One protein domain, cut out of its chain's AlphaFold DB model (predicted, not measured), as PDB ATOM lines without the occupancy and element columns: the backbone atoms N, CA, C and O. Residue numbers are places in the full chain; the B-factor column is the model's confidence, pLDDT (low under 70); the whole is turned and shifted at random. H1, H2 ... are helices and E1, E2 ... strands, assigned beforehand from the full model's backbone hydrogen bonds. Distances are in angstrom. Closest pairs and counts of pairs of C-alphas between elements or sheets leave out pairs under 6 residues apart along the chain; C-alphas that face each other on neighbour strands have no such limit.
ATOM      1  N   THR A  16     119.053  85.084 184.388       85.12
ATOM      2  CA  THR A  16     120.306  84.332 184.570       85.12
ATOM      3  C   THR A  16     121.323  84.554 183.447       85.12
ATOM      4  O   THR A  16     122.487  84.193 183.616       85.12
ATOM      5  N   GLY A  17     120.901  85.125 182.315       83.31
ATOM      6  CA  GLY A  17     121.773  85.552 181.221       83.31
ATOM      7  C   GLY A  17     122.492  86.867 181.529       83.31
ATOM      8  O   GLY A  17     123.640  87.034 181.131       83.31
ATOM      9  N   MET A  18     121.892  87.746 182.343       84.94
ATOM     10  CA  MET A  18     122.471  89.053 182.692       84.94
ATOM     11  C   MET A  18     123.864  88.951 183.324       84.94
ATOM     12  O   MET A  18     124.722  89.785 183.073       84.94
ATOM     13  N   SER A  19     124.126  87.911 184.124       83.38
ATOM     14  CA  SER A  19     125.441  87.704 184.752       83.38
ATOM     15  C   SER A  19     126.512  87.172 183.795       83.38
ATOM     16  O   SER A  19     127.638  86.932 184.220       83.38
ATOM     17  N   SER A  20     126.143  86.864 182.549       81.88
ATOM     18  CA  SER A  20     127.051  86.307 181.544       81.88
ATOM     19  C   SER A  20     127.504  87.312 180.491       81.88
ATOM     20  O   SER A  20     128.428  87.000 179.741       81.88
ATOM     21  N   ASP A  21     126.891  88.495 180.458       83.56
ATOM     22  CA  ASP A  21     127.267  89.555 179.534       83.56
ATOM     23  C   ASP A  21     128.388  90.414 180.111       83.56
ATOM     24  O   ASP A  21     128.468  90.651 181.316       83.56
ATOM     25  N   ALA A  22     129.276  90.867 179.227       86.25
ATOM     26  CA  ALA A  22     130.378  91.752 179.594       86.25
ATOM     27  C   ALA A  22     129.930  93.209 179.783       86.25
ATOM     28  O   ALA A  22     130.599  93.950 180.496       86.25
ATOM     29  N   LEU A  23     128.828  93.595 179.131       89.31
ATOM     30  CA  LEU A  23     128.254  94.937 179.133       89.31
ATOM     31  C   LEU A  23     126.819  94.869 179.643       89.31
ATOM     32  O   LEU A  23     126.088  93.932 179.295       89.31
ATOM     33  N   SER A  24     126.400  95.863 180.419       87.31
ATOM     34  CA  SER A  24     124.993  95.995 180.797       87.31
ATOM     35  C   SER A  24     124.125  96.346 179.577       87.31
ATOM     36  O   SER A  24     124.641  96.821 178.563       87.31
ATOM     37  N   PRO A  25     122.801  96.100 179.614       85.62
ATOM     38  CA  PRO A  25     121.937  96.352 178.460       85.62
ATOM     39  C   PRO A  25     122.010  97.782 177.905       85.62
ATOM     40  O   PRO A  25     121.976  97.962 176.696       85.62
ATOM     41  N   ASP A  26     122.141  98.793 178.758       85.12
ATOM     42  CA  ASP A  26     122.330 100.193 178.366       85.12
ATOM     43  C   ASP A  26     123.666 100.426 177.645       85.12
ATOM     44  O   ASP A  26     123.666 100.997 176.555       85.12
ATOM     45  N   GLU A  27     124.777  99.893 178.164       90.38
ATOM     46  CA  GLU A  27     126.089  99.958 177.500       90.38
ATOM     47  C   GLU A  27     126.078  99.255 176.129       90.38
ATOM     48  O   GLU A  27     126.692  99.734 175.172       90.38
ATOM     49  N   GLN A  28     125.357  98.132 176.002       91.19
ATOM     50  CA  GLN A  28     125.176  97.442 174.717       91.19
ATOM     51  C   GLN A  28     124.444  98.335 173.704       91.19
ATOM     52  O   GLN A  28     124.853  98.419 172.543       91.19
ATOM     53  N   VAL A  29     123.371  99.006 174.137       88.75
ATOM     54  CA  VAL A  29     122.572  99.896 173.284       88.75
ATOM     55  C   VAL A  29     123.378 101.113 172.843       88.75
ATOM     56  O   VAL A  29     123.339 101.450 171.660       88.75
ATOM     57  N   GLU A  30     124.133 101.743 173.743       89.56
ATOM     58  CA  GLU A  30     124.998 102.880 173.407       89.56
ATOM     59  C   GLU A  30     126.067 102.482 172.382       89.56
ATOM     60  O   GLU A  30     126.147 103.082 171.308       89.56
ATOM     61  N   ALA A  31     126.816 101.406 172.649       92.50
ATOM     62  CA  ALA A  31     127.866 100.932 171.750       92.50
ATOM     63  C   ALA A  31     127.324 100.555 170.360       92.50
ATOM     64  O   ALA A  31     127.937 100.867 169.335       92.50
ATOM     65  N   MET A  32     126.162  99.894 170.309       92.44
ATOM     66  CA  MET A  32     125.529  99.520 169.047       92.44
ATOM     67  C   MET A  32     124.994 100.742 168.294       92.44
ATOM     68  O   MET A  32     125.155 100.833 167.078       92.44
ATOM     69  N   THR A  33     124.411 101.711 169.002       91.50
ATOM     70  CA  THR A  33     123.924 102.962 168.404       91.50
ATOM     71  C   THR A  33     125.072 103.747 167.773       91.50
ATOM     72  O   THR A  33     124.958 104.174 166.623       91.50
ATOM     73  N   ASP A  34     126.202 103.877 168.472       93.81
ATOM     74  CA  ASP A  34     127.395 104.549 167.951       93.81
ATOM     75  C   ASP A  34     127.936 103.868 166.690       93.81
ATOM     76  O   ASP A  34     128.210 104.537 165.687       93.81
ATOM     77  N   LEU A  35     128.029 102.533 166.697       94.56
ATOM     78  CA  LEU A  35     128.476 101.759 165.538       94.56
ATOM     79  C   LEU A  35     127.536 101.930 164.337       94.56
ATOM     80  O   LEU A  35     127.998 102.199 163.224       94.56
ATOM     81  N   LEU A  36     126.224 101.779 164.538       95.00
ATOM     82  CA  LEU A  36     125.240 101.898 163.459       95.00
ATOM     83  C   LEU A  36     125.232 103.311 162.878       95.00
ATOM     84  O   LEU A  36     125.302 103.459 161.661       95.00
ATOM     85  N   ASN A  37     125.256 104.342 163.726       94.25
ATOM     86  CA  ASN A  37     125.350 105.733 163.289       94.25
ATOM     87  C   ASN A  37     126.644 106.009 162.514       94.25
ATOM     88  O   ASN A  37     126.631 106.732 161.516       94.25
ATOM     89  N   GLN A  38     127.772 105.436 162.940       95.44
ATOM     90  CA  GLN A  38     129.034 105.565 162.216       95.44
ATOM     91  C   GLN A  38     128.947 104.936 160.820       95.44
ATOM     92  O   GLN A  38     129.386 105.552 159.847       95.44
ATOM     93  N   LEU A  39     128.384 103.730 160.706       95.44
ATOM     94  CA  LEU A  39     128.221 103.039 159.425       95.44
ATOM     95  C   LEU A  39     127.227 103.760 158.506       95.44
ATOM     96  O   LEU A  39     127.496 103.899 157.312       95.44
ATOM     97  N   ASP A  40     126.122 104.254 159.059       95.44
ATOM     98  CA  ASP A  40     125.087 104.993 158.335       95.44
ATOM     99  C   ASP A  40     125.632 106.307 157.762       95.44
ATOM    100  O   ASP A  40     125.558 106.540 156.557       95.44
ATOM    101  N   ARG A  41     126.332 107.108 158.581       94.75
ATOM    102  CA  ARG A  41     126.993 108.354 158.139       94.75
ATOM    103  C   ARG A  41     128.063 108.127 157.074       94.75
ATOM    104  O   ARG A  41     128.354 109.031 156.295       94.75
ATOM    105  N   GLN A  42     128.669 106.941 157.043       96.19
ATOM    106  CA  GLN A  42     129.632 106.551 156.013       96.19
ATOM    107  C   GLN A  42     128.968 105.999 154.742       96.19
ATOM    108  O   GLN A  42     129.684 105.640 153.807       96.19
ATOM    109  N   GLY A  43     127.635 105.888 154.702       93.44
ATOM    110  CA  GLY A  43     126.906 105.260 153.599       93.44
ATOM    111  C   GLY A  43     127.192 103.761 153.464       93.44
ATOM    112  O   GLY A  43     127.060 103.203 152.379       93.44
ATOM    113  N   LYS A  44     127.634 103.107 154.547       92.88
ATOM    114  CA  LYS A  44     127.994 101.678 154.582       92.88
ATOM    115  C   LYS A  44     126.905 100.798 155.193       92.88
ATOM    116  O   LYS A  44     127.065  99.580 155.245       92.88
ATOM    117  N   LEU A  45     125.810 101.395 155.656       93.56
ATOM    118  CA  LEU A  45     124.672 100.687 156.228       93.56
ATOM    119  C   LEU A  45     123.515 100.661 155.221       93.56
ATOM    120  O   LEU A  45     122.854 101.666 154.996       93.56
ATOM    121  N   GLY A  46     123.279  99.506 154.594       90.38
ATOM    122  CA  GLY A  46     122.188  99.345 153.620       90.38
ATOM    123  C   GLY A  46     120.812  99.093 154.248       90.38
ATOM    124  O   GLY A  46     119.792  99.269 153.590       90.38
ATOM    125  N   GLY A  47     120.778  98.670 155.512       92.75
ATOM    126  CA  GLY A  47     119.551  98.400 156.248       92.75
ATOM    127  C   GLY A  47     119.798  97.641 157.549       92.75
ATOM    128  O   GLY A  47     120.790  96.908 157.713       92.75
ATOM    129  N   VAL A  48     118.866  97.810 158.477       93.94
ATOM    130  CA  VAL A  48     118.888  97.187 159.800       93.94
ATOM    131  C   VAL A  48     117.619  96.382 159.995       93.94
ATOM    132  O   VAL A  48     116.526  96.827 159.667       93.94
ATOM    133  N   GLN A  49     117.766  95.190 160.547       92.69
ATOM    134  CA  GLN A  49     116.656  94.387 161.015       92.69
ATOM    135  C   GLN A  49     116.679  94.332 162.536       92.69
ATOM    136  O   GLN A  49     117.766  94.271 163.107       92.69
ATOM    137  N   THR A  50     115.503  94.336 163.160       92.62
ATOM    138  CA  THR A  50     115.336  94.029 164.583       92.62
ATOM    139  C   THR A  50     114.990  92.557 164.788       92.62
ATOM    140  O   THR A  50     114.395  91.903 163.925       92.62
ATOM    141  N   GLY A  51     115.410  92.027 165.929       91.38
ATOM    142  CA  GLY A  51     115.186  90.664 166.374       91.38
ATOM    143  C   GLY A  51     114.412  90.585 167.681       91.38
ATOM    144  O   GLY A  51     113.813  91.555 168.146       91.38
ATOM    145  N   ASN A  52     114.361  89.387 168.261       89.81
ATOM    146  CA  ASN A  52     113.600  89.190 169.489       89.81
ATOM    147  C   ASN A  52     114.316  89.741 170.723       89.81
ATOM    148  O   ASN A  52     113.627  90.115 171.671       89.81
ATOM    149  N   HIS A  53     115.649  89.790 170.716       89.88
ATOM    150  CA  HIS A  53     116.438  90.336 171.817       89.88
ATOM    151  C   HIS A  53     116.251  91.850 171.908       89.88
ATOM    152  O   HIS A  53     115.976  92.371 172.986       89.88
ATOM    153  N   ASP A  54     116.246  92.537 170.762       86.75
ATOM    154  CA  ASP A  54     115.979  93.976 170.689       86.75
ATOM    155  C   ASP A  54     114.645  94.327 171.389       86.75
ATOM    156  O   ASP A  54     114.580  95.252 172.198       86.75
ATOM    157  N   ASN A  55     113.613  93.493 171.203       84.81
ATOM    158  CA  ASN A  55     112.289  93.655 171.820       84.81
ATOM    159  C   ASN A  55     112.228  93.265 173.313       84.81
ATOM    160  O   ASN A  55     111.237  93.544 173.992       84.81
ATOM    161  N   TRP A  56     113.227  92.573 173.871       86.38
ATOM    162  CA  TRP A  56     113.249  92.287 175.314       86.38
ATOM    163  C   TRP A  56     113.497  93.544 176.141       86.38
ATOM    164  O   TRP A  56     113.012  93.630 177.275       86.38
ATOM    165  N   SER A  57     114.172  94.534 175.552       79.56
ATOM    166  CA  SER A  57     114.368  95.849 176.157       79.56
ATOM    167  C   SER A  57     113.034  96.554 176.459       79.56
ATOM    168  O   SER A  57     112.882  97.118 177.548       79.56
ATOM    169  N   ASP A  58     112.018  96.390 175.601       81.19
ATOM    170  CA  ASP A  58     110.673  96.949 175.814       81.19
ATOM    171  C   ASP A  58     110.040  96.429 177.104       81.19
ATOM    172  O   ASP A  58     109.423  97.178 177.866       81.19
ATOM    173  N   SER A  59     110.233  95.137 177.391       76.75
ATOM    174  CA  SER A  59     109.736  94.502 178.621       76.75
ATOM    175  C   SER A  59     110.463  94.996 179.877       76.75
ATOM    176  O   SER A  59     109.981  94.771 180.988       76.75
ATOM    177  N   ALA A  60     111.616  95.645 179.716       73.69
ATOM    178  CA  ALA A  60     112.366  96.303 180.780       73.69
ATOM    179  C   ALA A  60     112.105  97.823 180.851       73.69
ATOM    180  O   ALA A  60     112.626  98.480 181.747       73.69
ATOM    181  N   GLY A  61     111.258  98.370 179.968       75.06
ATOM    182  CA  GLY A  61     110.864  99.782 179.963       75.06
ATOM    183  C   GLY A  61     111.721 100.693 179.078       75.06
ATOM    184  O   GLY A  61     111.565 101.913 179.148       75.06
ATOM    185  N   TYR A  62     112.584 100.129 178.231       77.06
ATOM    186  CA  TYR A  62     113.443 100.863 177.298       77.06
ATOM    187  C   TYR A  62     113.038 100.517 175.864       77.06
ATOM    188  O   TYR A  62     112.872  99.348 175.565       77.06
ATOM    189  N   ARG A  63     112.879 101.509 174.978       80.31
ATOM    190  CA  ARG A  63     112.478 101.268 173.579       80.31
ATOM    191  C   ARG A  63     113.676 101.335 172.650       80.31
ATOM    192  O   ARG A  63     114.097 102.442 172.298       80.31
ATOM    193  N   PHE A  64     114.214 100.184 172.262       82.38
ATOM    194  CA  PHE A  64     115.407 100.116 171.420       82.38
ATOM    195  C   PHE A  64     115.206 100.780 170.048       82.38
ATOM    196  O   PHE A  64     116.074 101.505 169.565       82.38
ATOM    197  N   GLU A  65     114.023 100.649 169.451       82.62
ATOM    198  CA  GLU A  65     113.704 101.206 168.133       82.62
ATOM    199  C   GLU A  65     113.790 102.731 168.089       82.62
ATOM    200  O   GLU A  65     113.972 103.312 167.018       82.62
ATOM    201  N   ARG A  66     113.700 103.407 169.242       85.75
ATOM    202  CA  ARG A  66     113.895 104.855 169.305       85.75
ATOM    203  C   ARG A  66     115.299 105.246 168.841       85.75
ATOM    204  O   ARG A  66     115.427 106.251 168.150       85.75
ATOM    205  N   PHE A  67     116.321 104.465 169.171       85.81
ATOM    206  CA  PHE A  67     117.697 104.738 168.744       85.81
ATOM    207  C   PHE A  67     117.886 104.500 167.247       85.81
ATOM    208  O   PHE A  67     118.632 105.215 166.586       85.81
ATOM    209  N   LEU A  68     117.134 103.554 166.684       89.88
ATOM    210  CA  LEU A  68     117.159 103.273 165.251       89.88
ATOM    211  C   LEU A  68     116.469 104.364 164.418       89.88
ATOM    212  O   LEU A  68     116.694 104.433 163.214       89.88
ATOM    213  N   SER A  69     115.657 105.234 165.036       88.75
ATOM    214  CA  SER A  69     114.947 106.314 164.330       88.75
ATOM    215  C   SER A  69     115.857 107.415 163.775       88.75
ATOM    216  O   SER A  69     115.413 108.204 162.942       88.75
ATOM    217  N   GLU A  70     117.116 107.466 164.216       87.81
ATOM    218  CA  GLU A  70     118.120 108.415 163.722       87.81
ATOM    219  C   GLU A  70     118.855 107.919 162.469       87.81
ATOM    220  O   GLU A  70     119.565 108.695 161.827       87.81
ATOM    221  N   LEU A  71     118.681 106.644 162.104       93.94
ATOM    222  CA  LEU A  71     119.319 106.057 160.933       93.94
ATOM    223  C   LEU A  71     118.627 106.527 159.650       93.94
ATOM    224  O   LEU A  71     117.401 106.575 159.555       93.94
ATOM    225  N   SER A  72     119.429 106.833 158.634       94.69
ATOM    226  CA  SER A  72     118.936 107.136 157.290       94.69
ATOM    227  C   SER A  72     118.606 105.874 156.486       94.69
ATOM    228  O   SER A  72     117.762 105.917 155.588       94.69
ATOM    229  N   CYS A  73     119.240 104.742 156.811       92.25
ATOM    230  CA  CYS A  73     118.924 103.451 156.214       92.25
ATOM    231  C   CYS A  73     117.553 102.906 156.677       92.25
ATOM    232  O   CYS A  73     117.077 103.228 157.769       92.25
ATOM    233  N   PRO A  74     116.907 102.035 155.882       92.06
ATOM    234  CA  PRO A  74     115.650 101.413 156.276       92.06
ATOM    235  C   PRO A  74     115.821 100.456 157.467       92.06
ATOM    236  O   PRO A  74     116.753  99.645 157.516       92.06
ATOM    237  N   VAL A  75     114.864 100.517 158.396       92.75
ATOM    238  CA  VAL A  75     114.765  99.645 159.574       92.75
ATOM    239  C   VAL A  75     113.566  98.712 159.415       92.75
ATOM    240  O   VAL A  75     112.448  99.165 159.175       92.75
ATOM    241  N   PHE A  76     113.788  97.407 159.556       92.12
ATOM    242  CA  PHE A  76     112.779  96.369 159.362       92.12
ATOM    243  C   PHE A  76     112.472  95.650 160.671       92.12
ATOM    244  O   PHE A  76     113.378  95.173 161.352       92.12
ATOM    245  N   SER A  77     111.183  95.487 160.956       89.50
ATOM    246  CA  SER A  77     110.668  94.600 161.998       89.50
ATOM    247  C   SER A  77     109.838  93.510 161.319       89.50
ATOM    248  O   SER A  77     108.883  93.817 160.606       89.50
ATOM    249  N   GLY A  78     110.231  92.243 161.472       90.88
ATOM    250  CA  GLY A  78     109.604  91.112 160.775       90.88
ATOM    251  C   GLY A  78     110.364  90.671 159.525       90.88
ATOM    252  O   GLY A  78     111.526  90.293 159.628       90.88
ATOM    253  N   GLU A  79     109.715  90.673 158.363       94.50
ATOM    254  CA  GLU A  79     110.325  90.316 157.073       94.50
ATOM    255  C   GLU A  79     110.614  91.581 156.253       94.50
ATOM    256  O   GLU A  79     109.902  92.580 156.369       94.50
ATOM    257  N   GLY A  80     111.659  91.553 155.429       94.31
ATOM    258  CA  GLY A  80     112.071  92.685 154.603       94.31
ATOM    259  C   GLY A  80     112.627  92.251 153.255       94.31
ATOM    260  O   GLY A  80     113.120  91.138 153.098       94.31
ATOM    261  N   GLU A  81     112.557  93.155 152.281       95.56
ATOM    262  CA  GLU A  81     113.183  92.983 150.973       95.56
ATOM    263  C   GLU A  81     113.916  94.258 150.568       95.56
ATOM    264  O   GLU A  81     113.351  95.351 150.642       95.56
ATOM    265  N   ILE A  82     115.154  94.115 150.092       93.81
ATOM    266  CA  ILE A  82     115.939  95.205 149.513       93.81
ATOM    267  C   ILE A  82     116.417  94.819 148.120       93.81
ATOM    268  O   ILE A  82     116.981  93.746 147.915       93.81
ATOM    269  N   ASP A  83     116.236  95.732 147.170       95.38
ATOM    270  CA  ASP A  83     116.848  95.641 145.850       95.38
ATOM    271  C   ASP A  83     118.203  96.370 145.869       95.38
ATOM    272  O   ASP A  83     118.283  97.564 146.158       95.38
ATOM    273  N   LEU A  84     119.273  95.643 145.554       93.69
ATOM    274  CA  LEU A  84     120.635  96.149 145.412       93.69
ATOM    275  C   LEU A  84     120.958  96.324 143.926       93.69
ATOM    276  O   LEU A  84     120.810  95.381 143.148       93.69
ATOM    277  N   PHE A  85     121.431  97.510 143.544       93.62
ATOM    278  CA  PHE A  85     121.863  97.817 142.178       93.62
ATOM    279  C   PHE A  85     123.387  97.899 142.125       93.62
ATOM    280  O   PHE A  85     123.987  98.840 142.648       93.62
ATOM    281  N   ILE A  86     124.020  96.917 141.493       93.00
ATOM    282  CA  ILE A  86     125.478  96.800 141.447       93.00
ATOM    283  C   ILE A  86     125.994  97.510 140.202       93.00
ATOM    284  O   ILE A  86     125.557  97.232 139.085       93.00
ATOM    285  N   ALA A  87     126.877  98.493 140.411       88.06
ATOM    286  CA  ALA A  87     127.375  99.400 139.373       88.06
ATOM    287  C   ALA A  87     126.263 100.065 138.521       88.06
ATOM    288  O   ALA A  87     126.497 100.463 137.384       88.06
ATOM    289  N   GLY A  88     125.045 100.189 139.066       85.25
ATOM    290  CA  GLY A  88     123.884 100.762 138.374       85.25
ATOM    291  C   GLY A  88     123.283  99.892 137.261       85.25
ATOM    292  O   GLY A  88     122.415 100.380 136.541       85.25
ATOM    293  N   ALA A  89     123.723  98.639 137.115       88.25
ATOM    294  CA  ALA A  89     123.301  97.747 136.037       88.25
ATOM    295  C   ALA A  89     122.523  96.537 136.571       88.25
ATOM    296  O   ALA A  89     121.313  96.440 136.361       88.25
ATOM    297  N   GLU A  90     123.198  95.639 137.290       94.75
ATOM    298  CA  GLU A  90     122.597  94.378 137.721       94.75
ATOM    299  C   GLU A  90     121.826  94.536 139.033       94.75
ATOM    300  O   GLU A  90     122.302  95.160 139.989       94.75
ATOM    301  N   LYS A  91     120.622  93.953 139.080       95.94
ATOM    302  CA  LYS A  91     119.735  94.018 140.244       95.94
ATOM    303  C   LYS A  91     119.695  92.689 140.988       95.94
ATOM    304  O   LYS A  91     119.242  91.678 140.444       95.94
ATOM    305  N   TYR A  92     120.030  92.741 142.271       97.31
ATOM    306  CA  TYR A  92     119.900  91.632 143.209       97.31
ATOM    307  C   TYR A  92     118.814  91.950 144.223       97.31
ATOM    308  O   TYR A  92     118.897  92.958 144.919       97.31
ATOM    309  N   THR A  93     117.802  91.096 144.335       97.31
ATOM    310  CA  THR A  93     116.827  91.224 145.423       97.31
ATOM    311  C   THR A  93     117.264  90.365 146.605       97.31
ATOM    312  O   THR A  93     117.470  89.160 146.465       97.31
ATOM    313  N   VAL A  94     117.371  90.975 147.779       97.00
ATOM    314  CA  VAL A  94     117.659  90.301 149.044       97.00
ATOM    315  C   VAL A  94     116.389  90.287 149.876       97.00
ATOM    316  O   VAL A  94     115.888  91.347 150.235       97.00
ATOM    317  N   TRP A  95     115.885  89.101 150.195       97.31
ATOM    318  CA  TRP A  95     114.897  88.922 151.253       97.31
ATOM    319  C   TRP A  95     115.624  88.661 152.571       97.31
ATOM    320  O   TRP A  95     116.650  87.974 152.605       97.31
ATOM    321  N   TRP A  96     115.106  89.182 153.673       95.75
ATOM    322  CA  TRP A  96     115.658  88.881 154.983       95.75
ATOM    323  C   TRP A  96     114.606  88.853 156.086       95.75
ATOM    324  O   TRP A  96     113.580  89.534 156.026       95.75
ATOM    325  N   ALA A  97     114.891  88.092 157.136       96.06
ATOM    326  CA  ALA A  97     114.121  88.084 158.372       96.06
ATOM    327  C   ALA A  97     115.030  87.777 159.562       96.06
ATOM    328  O   ALA A  97     115.984  87.011 159.438       96.06
ATOM    329  N   HIS A  98     114.697  88.285 160.749       95.50
ATOM    330  CA  HIS A  98     115.396  87.825 161.944       95.50
ATOM    331  C   HIS A  98     115.068  86.351 162.224       95.50
ATOM    332  O   HIS A  98     115.956  85.528 162.439       95.50
ATOM    333  N   THR A  99     113.787  85.996 162.130       93.94
ATOM    334  CA  THR A  99     113.298  84.624 162.240       93.94
ATOM    335  C   THR A  99     112.161  84.398 161.252       93.94
ATOM    336  O   THR A  99     111.410  85.316 160.932       93.94
ATOM    337  N   THR A 100     112.032  83.170 160.763       95.00
ATOM    338  CA  THR A 100     110.910  82.736 159.929       95.00
ATOM    339  C   THR A 100     110.631  81.254 160.180       95.00
ATOM    340  O   THR A 100     111.344  80.577 160.932       95.00
ATOM    341  N   TRP A 101     109.560  80.735 159.593       95.25
ATOM    342  CA  TRP A 101     109.175  79.341 159.756       95.25
ATOM    343  C   TRP A 101     110.128  78.395 159.004       95.25
ATOM    344  O   TRP A 101     110.831  78.768 158.068       95.25
ATOM    345  N   GLY A 102     110.157  77.126 159.421       94.62
ATOM    346  CA  GLY A 102     110.971  76.105 158.754       94.62
ATOM    347  C   GLY A 102     112.426  76.015 159.230       94.62
ATOM    348  O   GLY A 102     113.263  75.485 158.504       94.62
ATOM    349  N   ASN A 103     112.751  76.468 160.440       93.06
ATOM    350  CA  ASN A 103     114.071  76.227 161.036       93.06
ATOM    351  C   ASN A 103     114.372  74.721 161.164       93.06
ATOM    352  O   ASN A 103     113.494  73.920 161.490       93.06
ATOM    353  N   SER A 104     115.626  74.327 160.928       93.62
ATOM    354  CA  SER A 104     116.087  72.943 161.071       93.62
ATOM    355  C   SER A 104     117.492  72.897 161.656       93.62
ATOM    356  O   SER A 104     118.379  73.619 161.217       93.62
ATOM    357  N   LYS A 105     117.707  71.997 162.624       88.62
ATOM    358  CA  LYS A 105     119.027  71.774 163.239       88.62
ATOM    359  C   LYS A 105     119.985  70.971 162.353       88.62
ATOM    360  O   LYS A 105     121.182  70.970 162.612       88.62
ATOM    361  N   ILE A 106     119.458  70.260 161.352       91.75
ATOM    362  CA  ILE A 106     120.241  69.410 160.438       91.75
ATOM    363  C   ILE A 106     120.549  70.174 159.150       91.75
ATOM    364  O   ILE A 106     121.677  70.170 158.673       91.75
ATOM    365  N   ASN A 107     119.540  70.849 158.600       95.56
ATOM    366  CA  ASN A 107     119.666  71.678 157.408       95.56
ATOM    367  C   ASN A 107     119.526  73.143 157.828       95.56
ATOM    368  O   ASN A 107     118.426  73.693 157.792       95.56
ATOM    369  N   ILE A 108     120.631  73.743 158.274       95.19
ATOM    370  CA  ILE A 108     120.645  75.086 158.875       95.19
ATOM    371  C   ILE A 108     120.012  76.119 157.925       95.19
ATOM    372  O   ILE A 108     119.211  76.941 158.353       95.19
ATOM    373  N   THR A 109     120.265  76.018 156.618       97.31
ATOM    374  CA  THR A 109     119.717  76.919 155.588       97.31
ATOM    375  C   THR A 109     118.254  76.632 155.221       97.31
ATOM    376  O   THR A 109     117.717  77.272 154.320       97.31
ATOM    377  N   ASN A 110     117.552  75.697 155.877       98.00
ATOM    378  CA  ASN A 110     116.187  75.337 155.472       98.00
ATOM    379  C   ASN A 110     115.214  76.524 155.525       98.00
ATOM    380  O   ASN A 110     114.455  76.702 154.578       98.00
ATOM    381  N   ALA A 111     115.253  77.342 156.577       97.50
ATOM    382  CA  ALA A 111     114.379  78.508 156.710       97.50
ATOM    383  C   ALA A 111     114.561  79.531 155.565       97.50
ATOM    384  O   ALA A 111     113.581  79.791 154.865       97.50
ATOM    385  N   PRO A 112     115.777  80.041 155.263       97.75
ATOM    386  CA  PRO A 112     115.964  80.939 154.119       97.75
ATOM    387  C   PRO A 112     115.616  80.283 152.772       97.75
ATOM    388  O   PRO A 112     115.048  80.943 151.905       97.75
ATOM    389  N   LYS A 113     115.856  78.974 152.589       98.06
ATOM    390  CA  LYS A 113     115.416  78.262 151.371       98.06
ATOM    391  C   LYS A 113     113.894  78.229 151.223       98.06
ATOM    392  O   LYS A 113     113.390  78.368 150.114       98.06
ATOM    393  N   ARG A 114     113.154  78.056 152.324       97.25
ATOM    394  CA  ARG A 114     111.682  78.117 152.327       97.25
ATOM    395  C   ARG A 114     111.187  79.533 152.068       97.25
ATOM    396  O   ARG A 114     110.259  79.694 151.284       97.25
ATOM    397  N   ALA A 115     111.845  80.544 152.628       97.12
ATOM    398  CA  ALA A 115     111.511  81.933 152.340       97.12
ATOM    399  C   ALA A 115     111.618  82.246 150.837       97.12
ATOM    400  O   ALA A 115     110.688  82.807 150.268       97.12
ATOM    401  N   LEU A 116     112.671  81.774 150.160       97.56
ATOM    402  CA  LEU A 116     112.815  81.912 148.700       97.56
ATOM    403  C   LEU A 116     111.732  81.185 147.889       97.56
ATOM    404  O   LEU A 116     111.526  81.501 146.724       97.56
ATOM    405  N   GLN A 117     111.056  80.191 148.468       95.94
ATOM    406  CA  GLN A 117     109.991  79.439 147.798       95.94
ATOM    407  C   GLN A 117     108.599  80.015 148.059       95.94
ATOM    408  O   GLN A 117     107.744  79.921 147.191       95.94
ATOM    409  N   PHE A 118     108.352  80.545 149.258       96.12
ATOM    410  CA  PHE A 118     106.994  80.849 149.723       96.12
ATOM    411  C   PHE A 118     106.779  82.309 150.114       96.12
ATOM    412  O   PHE A 118     105.645  82.779 150.075       96.12
ATOM    413  N   ASN A 119     107.838  83.017 150.499       96.38
ATOM    414  CA  ASN A 119     107.757  84.403 150.952       96.38
ATOM    415  C   ASN A 119     108.231  85.362 149.854       96.38
ATOM    416  O   ASN A 119     107.611  86.398 149.636       96.38
ATOM    417  N   SER A 120     109.297  84.996 149.135       96.31
ATOM    418  CA  SER A 120     109.886  85.811 148.076       96.31
ATOM    419  C   SER A 120     110.513  84.980 146.960       96.31
ATOM    420  O   SER A 120     111.723  84.768 146.905       96.31
ATOM    421  N   GLU A 121     109.694  84.569 145.994       94.25
ATOM    422  CA  GLU A 121     110.178  83.882 144.786       94.25
ATOM    423  C   GLU A 121     111.088  84.771 143.915       94.25
ATOM    424  O   GLU A 121     111.901  84.288 143.116       94.25
ATOM    425  N   ARG A 122     110.946  86.096 144.053       95.62
ATOM    426  CA  ARG A 122     111.747  87.073 143.310       95.62
ATOM    427  C   ARG A 122     113.143  87.259 143.899       95.62
ATOM    428  O   ARG A 122     114.044  87.599 143.138       95.62
ATOM    429  N   ALA A 123     113.322  87.048 145.205       97.69
ATOM    430  CA  ALA A 123     114.600  87.263 145.870       97.69
ATOM    431  C   ALA A 123     115.667  86.307 145.350       97.69
ATOM    432  O   ALA A 123     115.409  85.130 145.115       97.69
ATOM    433  N   ASP A 124     116.864  86.826 145.127       97.94
ATOM    434  CA  ASP A 124     118.048  86.080 144.708       97.94
ATOM    435  C   ASP A 124     118.816  85.546 145.916       97.94
ATOM    436  O   ASP A 124     119.430  84.483 145.856       97.94
ATOM    437  N   ILE A 125     118.729  86.272 147.029       98.12
ATOM    438  CA  ILE A 125     119.406  85.969 148.282       98.12
ATOM    439  C   ILE A 125     118.368  86.001 149.407       98.12
ATOM    440  O   ILE A 125     117.554  86.922 149.462       98.12
ATOM    441  N   ALA A 126     118.413  85.030 150.319       97.94
ATOM    442  CA  ALA A 126     117.656  85.046 151.567       97.94
ATOM    443  C   ALA A 126     118.576  84.969 152.784       97.94
ATOM    444  O   ALA A 126     119.412  84.067 152.875       97.94
ATOM    445  N   LEU A 127     118.390  85.890 153.730       96.56
ATOM    446  CA  LEU A 127     119.177  85.995 154.962       96.56
ATOM    447  C   LEU A 127     118.290  85.768 156.192       96.56
ATOM    448  O   LEU A 127     117.248  86.404 156.325       96.56
ATOM    449  N   VAL A 128     118.713  84.891 157.105       96.00
ATOM    450  CA  VAL A 128     118.026  84.647 158.385       96.00
ATOM    451  C   VAL A 128     118.992  84.728 159.574       96.00
ATOM    452  O   VAL A 128     120.152  84.320 159.476       96.00
ATOM    453  N   GLY A 129     118.522  85.272 160.699       93.38
ATOM    454  CA  GLY A 129     119.256  85.369 161.964       93.38
ATOM    455  C   GLY A 129     118.864  84.298 162.995       93.38
ATOM    456  O   GLY A 129     118.673  83.123 162.661       93.38
ATOM    457  N   HIS A 130     118.762  84.724 164.260       92.50
ATOM    458  CA  HIS A 130     118.158  84.032 165.413       92.50
ATOM    459  C   HIS A 130     118.835  82.746 165.925       92.50
ATOM    460  O   HIS A 130     119.067  82.583 167.116       92.50
ATOM    461  N   THR A 131     119.161  81.786 165.058       90.19
ATOM    462  CA  THR A 131     119.537  80.424 165.498       90.19
ATOM    463  C   THR A 131     120.977  80.283 165.993       90.19
ATOM    464  O   THR A 131     121.355  79.212 166.467       90.19
ATOM    465  N   HIS A 132     121.796  81.331 165.851       89.50
ATOM    466  CA  HIS A 132     123.222  81.382 166.216       89.50
ATOM    467  C   HIS A 132     124.124  80.379 165.469       89.50
ATOM    468  O   HIS A 132     125.344  80.394 165.629       89.50
ATOM    469  N   GLN A 133     123.558  79.547 164.592       89.81
ATOM    470  CA  GLN A 133     124.294  78.677 163.683       89.81
ATOM    471  C   GLN A 133     124.625  79.438 162.396       89.81
ATOM    472  O   GLN A 133     123.787  80.168 161.877       89.81
ATOM    473  N   ALA A 134     125.838  79.264 161.868       92.31
ATOM    474  CA  ALA A 134     126.264  79.906 160.627       92.31
ATOM    475  C   ALA A 134     126.300  78.889 159.482       92.31
ATOM    476  O   ALA A 134     127.061  77.915 159.535       92.31
ATOM    477  N   SER A 135     125.509  79.116 158.438       94.50
ATOM    478  CA  SER A 135     125.532  78.301 157.222       94.50
ATOM    479  C   SER A 135     125.146  79.135 156.007       94.50
ATOM    480  O   SER A 135     124.344  80.056 156.116       94.50
ATOM    481  N   ALA A 136     125.706  78.801 154.851       96.56
ATOM    482  CA  ALA A 136     125.339  79.401 153.584       96.56
ATOM    483  C   ALA A 136     125.351  78.326 152.503       96.56
ATOM    484  O   ALA A 136     126.173  77.409 152.542       96.56
ATOM    485  N   GLU A 137     124.431  78.443 151.558       97.38
ATOM    486  CA  GLU A 137     124.239  77.480 150.483       97.38
ATOM    487  C   GLU A 137     123.859  78.212 149.199       97.38
ATOM    488  O   GLU A 137     122.952  79.049 149.205       97.38
ATOM    489  N   GLN A 138     124.547  77.869 148.113       97.69
ATOM    490  CA  GLN A 138     124.170  78.243 146.754       97.69
ATOM    491  C   GLN A 138     123.455  77.054 146.108       97.69
ATOM    492  O   GLN A 138     123.921  75.918 146.218       97.69
ATOM    493  N   PHE A 139     122.309  77.293 145.480       97.06
ATOM    494  CA  PHE A 139     121.473  76.238 144.908       97.06
ATOM    495  C   PHE A 139     120.543  76.797 143.828       97.06
ATOM    496  O   PHE A 139     120.327  78.004 143.752       97.06
ATOM    497  N   ASP A 140     119.956  75.918 143.016       96.19
ATOM    498  CA  ASP A 140     119.048  76.321 141.944       96.19
ATOM    499  C   ASP A 140     117.578  76.071 142.306       96.19
ATOM    500  O   ASP A 140     117.197  74.981 142.744       96.19
ATOM    501  N   ILE A 141     116.725  77.065 142.050       94.12
ATOM    502  CA  ILE A 141     115.263  76.924 142.057       94.12
ATOM    503  C   ILE A 141     114.742  77.320 140.679       94.12
ATOM    504  O   ILE A 141     114.937  78.452 140.241       94.12
ATOM    505  N   ALA A 142     114.059  76.397 139.997       91.56
ATOM    506  CA  ALA A 142     113.457  76.645 138.681       91.56
ATOM    507  C   ALA A 142     114.446  77.258 137.660       91.56
ATOM    508  O   ALA A 142     114.105  78.181 136.922       91.56
ATOM    509  N   GLY A 143     115.688  76.759 137.648       92.12
ATOM    510  CA  GLY A 143     116.750  77.220 136.746       92.12
ATOM    511  C   GLY A 143     117.366  78.575 137.107       92.12
ATOM    512  O   GLY A 143     118.113  79.125 136.304       92.12
ATOM    513  N   LYS A 144     117.053  79.132 138.284       93.19
ATOM    514  CA  LYS A 144     117.675  80.351 138.810       93.19
ATOM    515  C   LYS A 144     118.589  80.000 139.974       93.19
ATOM    516  O   LYS A 144     118.121  79.380 140.930       93.19
ATOM    517  N   SER A 145     119.829  80.474 139.914       96.00
ATOM    518  CA  SER A 145     120.762  80.399 141.034       96.00
ATOM    519  C   SER A 145     120.296  81.311 142.167       96.00
ATOM    520  O   SER A 145     119.895  82.456 141.931       96.00
ATOM    521  N   LYS A 146     120.289  80.776 143.385       97.69
ATOM    522  CA  LYS A 146     119.829  81.425 144.609       97.69
ATOM    523  C   LYS A 146     120.807  81.161 145.744       97.69
ATOM    524  O   LYS A 146     121.487  80.136 145.775       97.69
ATOM    525  N   VAL A 147     120.821  82.069 146.715       98.38
ATOM    526  CA  VAL A 147     121.671  81.961 147.902       98.38
ATOM    527  C   VAL A 147     120.824  82.006 149.165       98.38
ATOM    528  O   VAL A 147     120.032  82.921 149.365       98.38
ATOM    529  N   ALA A 148     121.006  81.027 150.045       98.19
ATOM    530  CA  ALA A 148     120.364  80.974 151.353       98.19
ATOM    531  C   ALA A 148     121.419  81.057 152.456       98.19
ATOM    532  O   ALA A 148     122.375  80.284 152.450       98.19
ATOM    533  N   ILE A 149     121.239  81.972 153.409       97.25
ATOM    534  CA  ILE A 149     122.223  82.263 154.456       97.25
ATOM    535  C   ILE A 149     121.552  82.321 155.818       97.25
ATOM    536  O   ILE A 149     120.530  82.979 156.003       97.25
ATOM    537  N   VAL A 150     122.193  81.681 156.789       95.62
ATOM    538  CA  VAL A 150     121.987  81.918 158.213       95.62
ATOM    539  C   VAL A 150     123.273  82.503 158.782       95.62
ATOM    540  O   VAL A 150     124.331  81.878 158.698       95.62
ATOM    541  N   GLY A 151     123.193  83.722 159.317       92.69
ATOM    542  CA  GLY A 151     124.376  84.535 159.630       92.69
ATOM    543  C   GLY A 151     125.202  84.066 160.832       92.69
ATOM    544  O   GLY A 151     126.376  84.415 160.938       92.69
ATOM    545  N   GLY A 152     124.630  83.262 161.728       91.69
ATOM    546  CA  GLY A 152     125.258  82.915 163.003       91.69
ATOM    547  C   GLY A 152     125.239  84.060 164.018       91.69
ATOM    548  O   GLY A 152     124.427  84.975 163.912       91.69
ATOM    549  N   THR A 153     126.114  83.988 165.023       89.44
ATOM    550  CA  THR A 153     126.212  84.986 166.103       89.44
ATOM    551  C   THR A 153     127.647  85.450 166.327       89.44
ATOM    552  O   THR A 153     128.576  84.641 166.359       89.44
ATOM    553  N   TYR A 154     127.833  86.755 166.540       88.56
ATOM    554  CA  TYR A 154     129.124  87.319 166.943       88.56
ATOM    555  C   TYR A 154     129.477  87.026 168.409       88.56
ATOM    556  O   TYR A 154     130.647  87.108 168.789       88.56
ATOM    557  N   LYS A 155     128.509  86.568 169.214       86.00
ATOM    558  CA  LYS A 155     128.733  86.085 170.581       86.00
ATOM    559  C   LYS A 155     129.253  84.644 170.563       86.00
ATOM    560  O   LYS A 155     128.546  83.690 170.875       86.00
ATOM    561  N   THR A 156     130.520  84.475 170.179       83.00
ATOM    562  CA  THR A 156     131.135  83.139 170.018       83.00
ATOM    563  C   THR A 156     131.361  82.394 171.335       83.00
ATOM    564  O   THR A 156     131.450  81.163 171.361       83.00
ATOM    565  N   GLN A 157     131.426  83.129 172.446       80.75
ATOM    566  CA  GLN A 157     131.488  82.585 173.795       80.75
ATOM    567  C   GLN A 157     130.230  82.982 174.557       80.75
ATOM    568  O   GLN A 157     130.141  84.079 175.097       80.75
ATOM    569  N   ASP A 158     129.272  82.062 174.626       80.25
ATOM    570  CA  ASP A 158     128.039  82.270 175.373       80.25
ATOM    571  C   ASP A 158     127.832  81.161 176.409       80.25
ATOM    572  O   ASP A 158     127.501  80.016 176.086       80.25
ATOM    573  N   SER A 159     128.061  81.487 177.682       81.81
ATOM    574  CA  SER A 159     127.844  80.531 178.772       81.81
ATOM    575  C   SER A 159     126.362  80.211 178.973       81.81
ATOM    576  O   SER A 159     126.039  79.106 179.413       81.81
ATOM    577  N   TYR A 160     125.469  81.143 178.627       83.19
ATOM    578  CA  TYR A 160     124.032  80.948 178.717       83.19
ATOM    579  C   TYR A 160     123.574  79.950 177.647       83.19
ATOM    580  O   TYR A 160     123.073  78.881 177.992       83.19
ATOM    581  N   GLY A 161     123.857  80.203 176.367       81.50
ATOM    582  CA  GLY A 161     123.547  79.289 175.266       81.50
ATOM    583  C   GLY A 161     124.175  77.900 175.420       81.50
ATOM    584  O   GLY A 161     123.521  76.887 175.154       81.50
ATOM    585  N   LYS A 162     125.409  77.805 175.941       83.56
ATOM    586  CA  LYS A 162     126.051  76.508 176.239       83.56
ATOM    587  C   LYS A 162     125.260  75.677 177.251       83.56
ATOM    588  O   LYS A 162     125.125  74.471 177.045       83.56
ATOM    589  N   LYS A 163     124.691  76.293 178.299       82.75
ATOM    590  CA  LYS A 163     123.818  75.593 179.268       82.75
ATOM    591  C   LYS A 163     122.567  75.015 178.604       82.75
ATOM    592  O   LYS A 163     122.064  73.993 179.056       82.75
ATOM    593  N   TRP A 164     122.104  75.634 177.521       82.19
ATOM    594  CA  TRP A 164     120.926  75.217 176.756       82.19
ATOM    595  C   TRP A 164     121.257  74.373 175.516       82.19
ATOM    596  O   TRP A 164     120.385  74.108 174.690       82.19
ATOM    597  N   GLY A 165     122.502  73.900 175.395       77.69
ATOM    598  CA  GLY A 165     122.893  72.934 174.370       77.69
ATOM    599  C   GLY A 165     123.176  73.524 172.985       77.69
ATOM    600  O   GLY A 165     123.198  72.767 172.018       77.69
ATOM    601  N   MET A 166     123.423  74.836 172.864       75.62
ATOM    602  CA  MET A 166     123.838  75.458 171.590       75.62
ATOM    603  C   MET A 166     125.266  75.095 171.153       75.62
ATOM    604  O   MET A 166     125.613  75.284 169.991       75.62
ATOM    605  N   GLY A 167     126.082  74.522 172.044       73.94
ATOM    606  CA  GLY A 167     127.445  74.098 171.721       73.94
ATOM    607  C   GLY A 167     128.369  75.261 171.342       73.94
ATOM    608  O   GLY A 167     128.135  76.409 171.718       73.94
ATOM    609  N   SER A 168     129.455  74.949 170.636       71.94
ATOM    610  CA  SER A 168     130.349  75.961 170.066       71.94
ATOM    611  C   SER A 168     129.793  76.443 168.732       71.94
ATOM    612  O   SER A 168     129.509  75.634 167.848       71.94
ATOM    613  N   VAL A 169     129.669  77.757 168.578       75.06
ATOM    614  CA  VAL A 169     129.241  78.381 167.323       75.06
ATOM    615  C   VAL A 169     130.447  78.591 166.403       75.06
ATOM    616  O   VAL A 169     131.560  78.843 166.865       75.06
ATOM    617  N   GLY A 170     130.239  78.418 165.096       73.62
ATOM    618  CA  GLY A 170     131.269  78.652 164.080       73.62
ATOM    619  C   GLY A 170     131.536  80.141 163.842       73.62
ATOM    620  O   GLY A 170     130.962  80.999 164.509       73.62
ATOM    621  N   LEU A 171     132.387  80.449 162.857       83.38
ATOM    622  CA  LEU A 171     132.622  81.831 162.430       83.38
ATOM    623  C   LEU A 171     131.308  82.475 161.942       83.38
ATOM    624  O   LEU A 171     130.646  81.889 161.073       83.38
ATOM    625  N   PRO A 172     130.928  83.641 162.491       87.25
ATOM    626  CA  PRO A 172     129.728  84.361 162.097       87.25
ATOM    627  C   PRO A 172     129.953  85.224 160.864       87.25
ATOM    628  O   PRO A 172     131.080  85.588 160.529       87.25
ATOM    629  N   GLY A 173     128.843  85.622 160.256       89.38
ATOM    630  CA  GLY A 173     128.834  86.494 159.098       89.38
ATOM    631  C   GLY A 173     129.262  85.783 157.817       89.38
ATOM    632  O   GLY A 173     129.874  84.714 157.814       89.38
ATOM    633  N   TYR A 174     128.885  86.408 156.710       93.56
ATOM    634  CA  TYR A 174     129.278  86.032 155.363       93.56
ATOM    635  C   TYR A 174     129.458  87.304 154.548       93.56
ATOM    636  O   TYR A 174     128.730  88.280 154.744       93.56
ATOM    637  N   THR A 175     130.396  87.265 153.612       94.81
ATOM    638  CA  THR A 175     130.605  88.327 152.632       94.81
ATOM    639  C   THR A 175     130.084  87.851 151.290       94.81
ATOM    640  O   THR A 175     130.444  86.765 150.838       94.81
ATOM    641  N   LEU A 176     129.246  88.664 150.656       95.25
ATOM    642  CA  LEU A 176     128.728  88.391 149.321       95.25
ATOM    643  C   LEU A 176     129.454  89.249 148.299       95.25
ATOM    644  O   LEU A 176     129.482  90.473 148.412       95.25
ATOM    645  N   LEU A 177     130.019  88.586 147.299       94.88
ATOM    646  CA  LEU A 177     130.521  89.213 146.089       94.88
ATOM    647  C   LEU A 177     129.406  89.142 145.046       94.88
ATOM    648  O   LEU A 177     128.861  88.069 144.795       94.88
ATOM    649  N   LEU A 178     129.040  90.289 144.480       94.50
ATOM    650  CA  LEU A 178     127.942  90.421 143.525       94.50
ATOM    651  C   LEU A 178     128.501  90.962 142.213       94.50
ATOM    652  O   LEU A 178     129.166  92.001 142.214       94.50
ATOM    653  N   TRP A 179     128.232  90.275 141.105       92.69
ATOM    654  CA  TRP A 179     128.763  90.673 139.805       92.69
ATOM    655  C   TRP A 179     127.873  91.735 139.143       92.69
ATOM    656  O   TRP A 179     126.645  91.642 139.213       92.69
ATOM    657  N   PRO A 180     128.462  92.765 138.511       92.81
ATOM    658  CA  PRO A 180     127.708  93.849 137.880       92.81
ATOM    659  C   PRO A 180     127.165  93.509 136.483       92.81
ATOM    660  O   PRO A 180     126.348  94.260 135.959       92.81
ATOM    661  N   ASP A 181     127.659  92.441 135.858       90.19
ATOM    662  CA  ASP A 181     127.444  92.084 134.448       90.19
ATOM    663  C   ASP A 181     126.827  90.692 134.253       90.19
ATOM    664  O   ASP A 181     126.392  90.326 133.160       90.19
ATOM    665  N   SER A 182     126.790  89.910 135.322       88.06
ATOM    666  CA  SER A 182     126.213  88.583 135.374       88.06
ATOM    667  C   SER A 182     125.455  88.461 136.680       88.06
ATOM    668  O   SER A 182     125.905  88.955 137.710       88.06
ATOM    669  N   LYS A 183     124.292  87.805 136.648       90.12
ATOM    670  CA  LYS A 183     123.482  87.549 137.841       90.12
ATOM    671  C   LYS A 183     124.096  86.411 138.660       90.12
ATOM    672  O   LYS A 183     123.550  85.311 138.733       90.12
ATOM    673  N   HIS A 184     125.277  86.678 139.207       92.81
ATOM    674  CA  HIS A 184     126.135  85.733 139.902       92.81
ATOM    675  C   HIS A 184     126.508  86.274 141.284       92.81
ATOM    676  O   HIS A 184     126.848  87.447 141.455       92.81
ATOM    677  N   VAL A 185     126.420  85.395 142.278       95.75
ATOM    678  CA  VAL A 185     126.740  85.686 143.672       95.75
ATOM    679  C   VAL A 185     127.771  84.676 144.126       95.75
ATOM    680  O   VAL A 185     127.519  83.481 144.021       95.75
ATOM    681  N   GLU A 186     128.876  85.149 144.690       94.94
ATOM    682  CA  GLU A 186     129.849  84.286 145.354       94.94
ATOM    683  C   GLU A 186     129.827  84.542 146.857       94.94
ATOM    684  O   GLU A 186     129.815  85.687 147.326       94.94
ATOM    685  N   VAL A 187     129.797  83.452 147.621       95.88
ATOM    686  CA  VAL A 187     129.702  83.496 149.079       95.88
ATOM    687  C   VAL A 187     131.068  83.231 149.688       95.88
ATOM    688  O   VAL A 187     131.589  82.122 149.619       95.88
ATOM    689  N   SER A 188     131.605  84.226 150.383       94.56
ATOM    690  CA  SER A 188     132.849  84.112 151.133       94.56
ATOM    691  C   SER A 188     132.597  84.122 152.639       94.56
ATOM    692  O   SER A 188     131.648  84.730 153.143       94.56
ATOM    693  N   ARG A 189     133.474  83.446 153.384       90.56
ATOM    694  CA  ARG A 189     133.407  83.378 154.849       90.56
ATOM    695  C   ARG A 189     133.842  84.661 155.539       90.56
ATOM    696  O   ARG A 189     133.327  84.941 156.614       90.56
ATOM    697  N   THR A 190     134.773  85.412 154.957       90.44
ATOM    698  CA  THR A 190     135.261  86.657 155.558       90.44
ATOM    699  C   THR A 190     135.479  87.732 154.492       90.44
ATOM    700  O   THR A 190     135.660  87.405 153.312       90.44
ATOM    701  N   PRO A 191     135.454  89.023 154.870       90.19
ATOM    702  CA  PRO A 191     135.798  90.116 153.966       90.19
ATOM    703  C   PRO A 191     137.198  89.978 153.361       90.19
ATOM    704  O   PRO A 191     137.366  90.260 152.182       90.19
ATOM    705  N   GLU A 192     138.172  89.485 154.126       92.12
ATOM    706  CA  GLU A 192     139.562  89.320 153.685       92.12
ATOM    707  C   GLU A 192     139.661  88.267 152.580       92.12
ATOM    708  O   GLU A 192     140.213  88.536 151.519       92.12
ATOM    709  N   VAL A 193     139.025  87.103 152.763       92.06
ATOM    710  CA  VAL A 193     138.993  86.055 151.728       92.06
ATOM    711  C   VAL A 193     138.265  86.545 150.473       92.06
ATOM    712  O   VAL A 193     138.675  86.242 149.354       92.06
ATOM    713  N   ALA A 194     137.193  87.326 150.641       92.50
ATOM    714  CA  ALA A 194     136.471  87.914 149.514       92.50
ATOM    715  C   ALA A 194     137.332  88.935 148.752       92.50
ATOM    716  O   ALA A 194     137.315  88.969 147.522       92.50
ATOM    717  N   GLN A 195     138.093  89.754 149.479       92.06
ATOM    718  CA  GLN A 195     139.012  90.732 148.914       92.06
ATOM    719  C   GLN A 195     140.149  90.050 148.153       92.06
ATOM    720  O   GLN A 195     140.412  90.427 147.014       92.06
ATOM    721  N   ASP A 196     140.785  89.037 148.743       91.56
ATOM    722  CA  ASP A 196     141.857  88.275 148.100       91.56
ATOM    723  C   ASP A 196     141.362  87.613 146.811       91.56
ATOM    724  O   ASP A 196     142.023  87.687 145.770       91.56
ATOM    725  N   PHE A 197     140.159  87.030 146.848       90.38
ATOM    726  CA  PHE A 197     139.512  86.486 145.660       90.38
ATOM    727  C   PHE A 197     139.309  87.571 144.594       90.38
ATOM    728  O   PHE A 197     139.761  87.396 143.463       90.38
ATOM    729  N   LEU A 198     138.703  88.709 144.945       89.06
ATOM    730  CA  LEU A 198     138.451  89.803 144.006       89.06
ATOM    731  C   LEU A 198     139.749  90.339 143.385       89.06
ATOM    732  O   LEU A 198     139.827  90.512 142.169       89.06
ATOM    733  N   LEU A 199     140.783  90.555 144.201       87.75
ATOM    734  CA  LEU A 199     142.095  90.992 143.730       87.75
ATOM    735  C   LEU A 199     142.706  89.965 142.778       87.75
ATOM    736  O   LEU A 199     143.238  90.356 141.744       87.75
ATOM    737  N   SER A 200     142.585  88.666 143.064       85.62
ATOM    738  CA  SER A 200     143.088  87.617 142.167       85.62
ATOM    739  C   SER A 200     142.423  87.654 140.785       85.62
ATOM    740  O   SER A 200     143.114  87.503 139.778       85.62
ATOM    741  N   GLN A 201     141.112  87.919 140.729       84.38
ATOM    742  CA  GLN A 201     140.374  88.044 139.469       84.38
ATOM    743  C   GLN A 201     140.832  89.280 138.687       84.38
ATOM    744  O   GLN A 201     141.084  89.196 137.488       84.38
ATOM    745  N   ILE A 202     141.018  90.414 139.370       81.81
ATOM    746  CA  ILE A 202     141.543  91.640 138.752       81.81
ATOM    747  C   ILE A 202     142.965  91.414 138.229       81.81
ATOM    748  O   ILE A 202     143.255  91.777 137.093       81.81
ATOM    749  N   TYR A 203     143.847  90.784 139.010       78.81
ATOM    750  CA  TYR A 203     145.222  90.529 138.585       78.81
ATOM    751  C   TYR A 203     145.285  89.658 137.329       78.81
ATOM    752  O   TYR A 203     146.006  90.010 136.396       78.81
ATOM    753  N   GLN A 204     144.498  88.579 137.272       74.75
ATOM    754  CA  GLN A 204     144.406  87.723 136.082       74.75
ATOM    755  C   GLN A 204     143.951  88.505 134.844       74.75
ATOM    756  O   GLN A 204     144.502  88.307 133.762       74.75
ATOM    757  N   LEU A 205     143.010  89.440 135.009       66.31
ATOM    758  CA  LEU A 205     142.580  90.331 133.933       66.31
ATOM    759  C   LEU A 205     143.669  91.342 133.543       66.31
ATOM    760  O   LEU A 205     143.863  91.592 132.366       66.31
ATOM    761  N   THR A 206     144.423  91.900 134.493       62.06
ATOM    762  CA  THR A 206     145.475  92.901 134.202       62.06
ATOM    763  C   THR A 206     146.729  92.324 133.545       62.06
ATOM    764  O   THR A 206     147.500  93.068 132.943       62.06
ATOM    765  N   THR A 207     146.962  91.013 133.661       60.88
ATOM    766  CA  THR A 207     148.017  90.318 132.904       60.88
ATOM    767  C   THR A 207     147.624  90.037 131.453       60.88
ATOM    768  O   THR A 207     148.477  89.649 130.658       60.88
ATOM    769  N   ASP A 208     146.356  90.252 131.104       56.16
ATOM    770  CA  ASP A 208     145.886  90.360 129.730       56.16
ATOM    771  C   ASP A 208     146.053  91.832 129.297       56.16
ATOM    772  O   ASP A 208     145.437  92.731 129.871       56.16
TER     773      ASP A 208
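What this domain is: This is residues 16 to 208 of the 220 residues of an uncharacterized protein of Microgenomates group bacterium ADurb.Bin238 (UniProt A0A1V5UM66). A twisted sheet of five strands has H3 over one face and the small hairpin E8 and E9 over the other, as a small and only partial sandwich; H5 packs on that hairpin with residues 191 to 198 and then sticks out with residues 199 to 208. Near the first residue of E3 and the last of E4 sits the short pair E1 and E2, with H2 and the long H1 beyond it, while H4 lies far out in the loop between E7 and E8. The printed part has 193 residues, with five named helices and nine named strands in the order H1 E1 H2 E2 E3 E4 H3 E5 E6 E7 H4 E8 E9 H5; the class is mixed, helices and strands. The large sheet is mixed too, in the order E3 E4 E5 E7 E6. The whole is compact, with a radius of gyration of the C-alphas of 18.1 A and spans of 59 by 39 by 31 A.

Where its parts are: H1, residues 25 to 41, begins at C-alpha 25 (121.937, 96.352, 178.460) and is 24.1 A long. E1 is residues 48 to 50, H2 residues 65 to 68 and E2 residues 75 to 77. E3, residues 79 to 86, is 22.7 A long, and E4, residues 90 to 97, is 23.2 A. H3, residues 110 to 118, spans 12.2 A, and E5, residues 125 to 128, begins at C-alpha 125 (119.406, 85.969, 148.282). E6, residues 134 to 141, is 21.8 A long and E7, residues 144 to 151, 22.3 A. H4 is residues 159 to 163, E8 residues 175 to 178 and E9 residues 185 to 188. H5, residues 191 to 206, is 22.2 A long and ends at C-alpha 206 (145.475, 92.901, 134.202).

How they stand to each other: In the five-stranded sheet, E3 and E6 are the edge strands. E3 and E4 form an antiparallel hairpin, with N 82 and O 94 2.9 A apart, within hydrogen-bond range. E4 and E5 are parallel, N 95 to O 125 being 2.8 A, and E5 and E7 are parallel, N 126 to O 147 being 2.8 A. E6 and E7 form another hairpin, with N 146 and O 139 at 2.8 A. H3 is on this sheet at a height of 7.2 A, over E5, slantwise to the strands at 45 degrees to E5 on the local plane; the closest C-alphas of H3 and E5 are those of Pro 112 and Ala 126, 5.1 A. E4, H3 and E5 make a strand-helix-strand unit, two parallel neighbour strands with a helix between, and its crossover is right-handed. The hairpin E8 and E9, with N 177 and O 186 at 2.9 A, forms a sandwich with the large sheet, two sheets face to face, 8.4 A centre to centre where they face each other. The closest C-alphas of E6 and E9 are those of Ala 136 and Val 187, 7.5 A. Those of E8 and H5 are Thr 175 and Pro 191, 5.7 A. E1, H2 and E2 make a second right-handed unit, the parallel E1 and E2 having N 76 and O 48 at 2.8 A. H1 and H2 are close but not clearly touching, the closest C-alphas being those of Thr 33 and Phe 67, 6.5 A. H4 is not on the large sheet and is apart from H1, H3 and H5, among others. Every O i to N i+4 pair is within hydrogen-bond range in H1, H3, H4 and H5; H2 is too short for one.

The domain as a whole: The two C-alphas farthest apart are those of Gly 61 and Asp 208, 62.0 A. Without residues 199 to 208, which stand free, the body spans 49 by 39 by 35 A. The printed part has no cut. The long links are E1 to H2, E4 to H3 and H4 to E8. The mean pLDDT of the printed part is 90.0, and residues 205 to 208 are under 70.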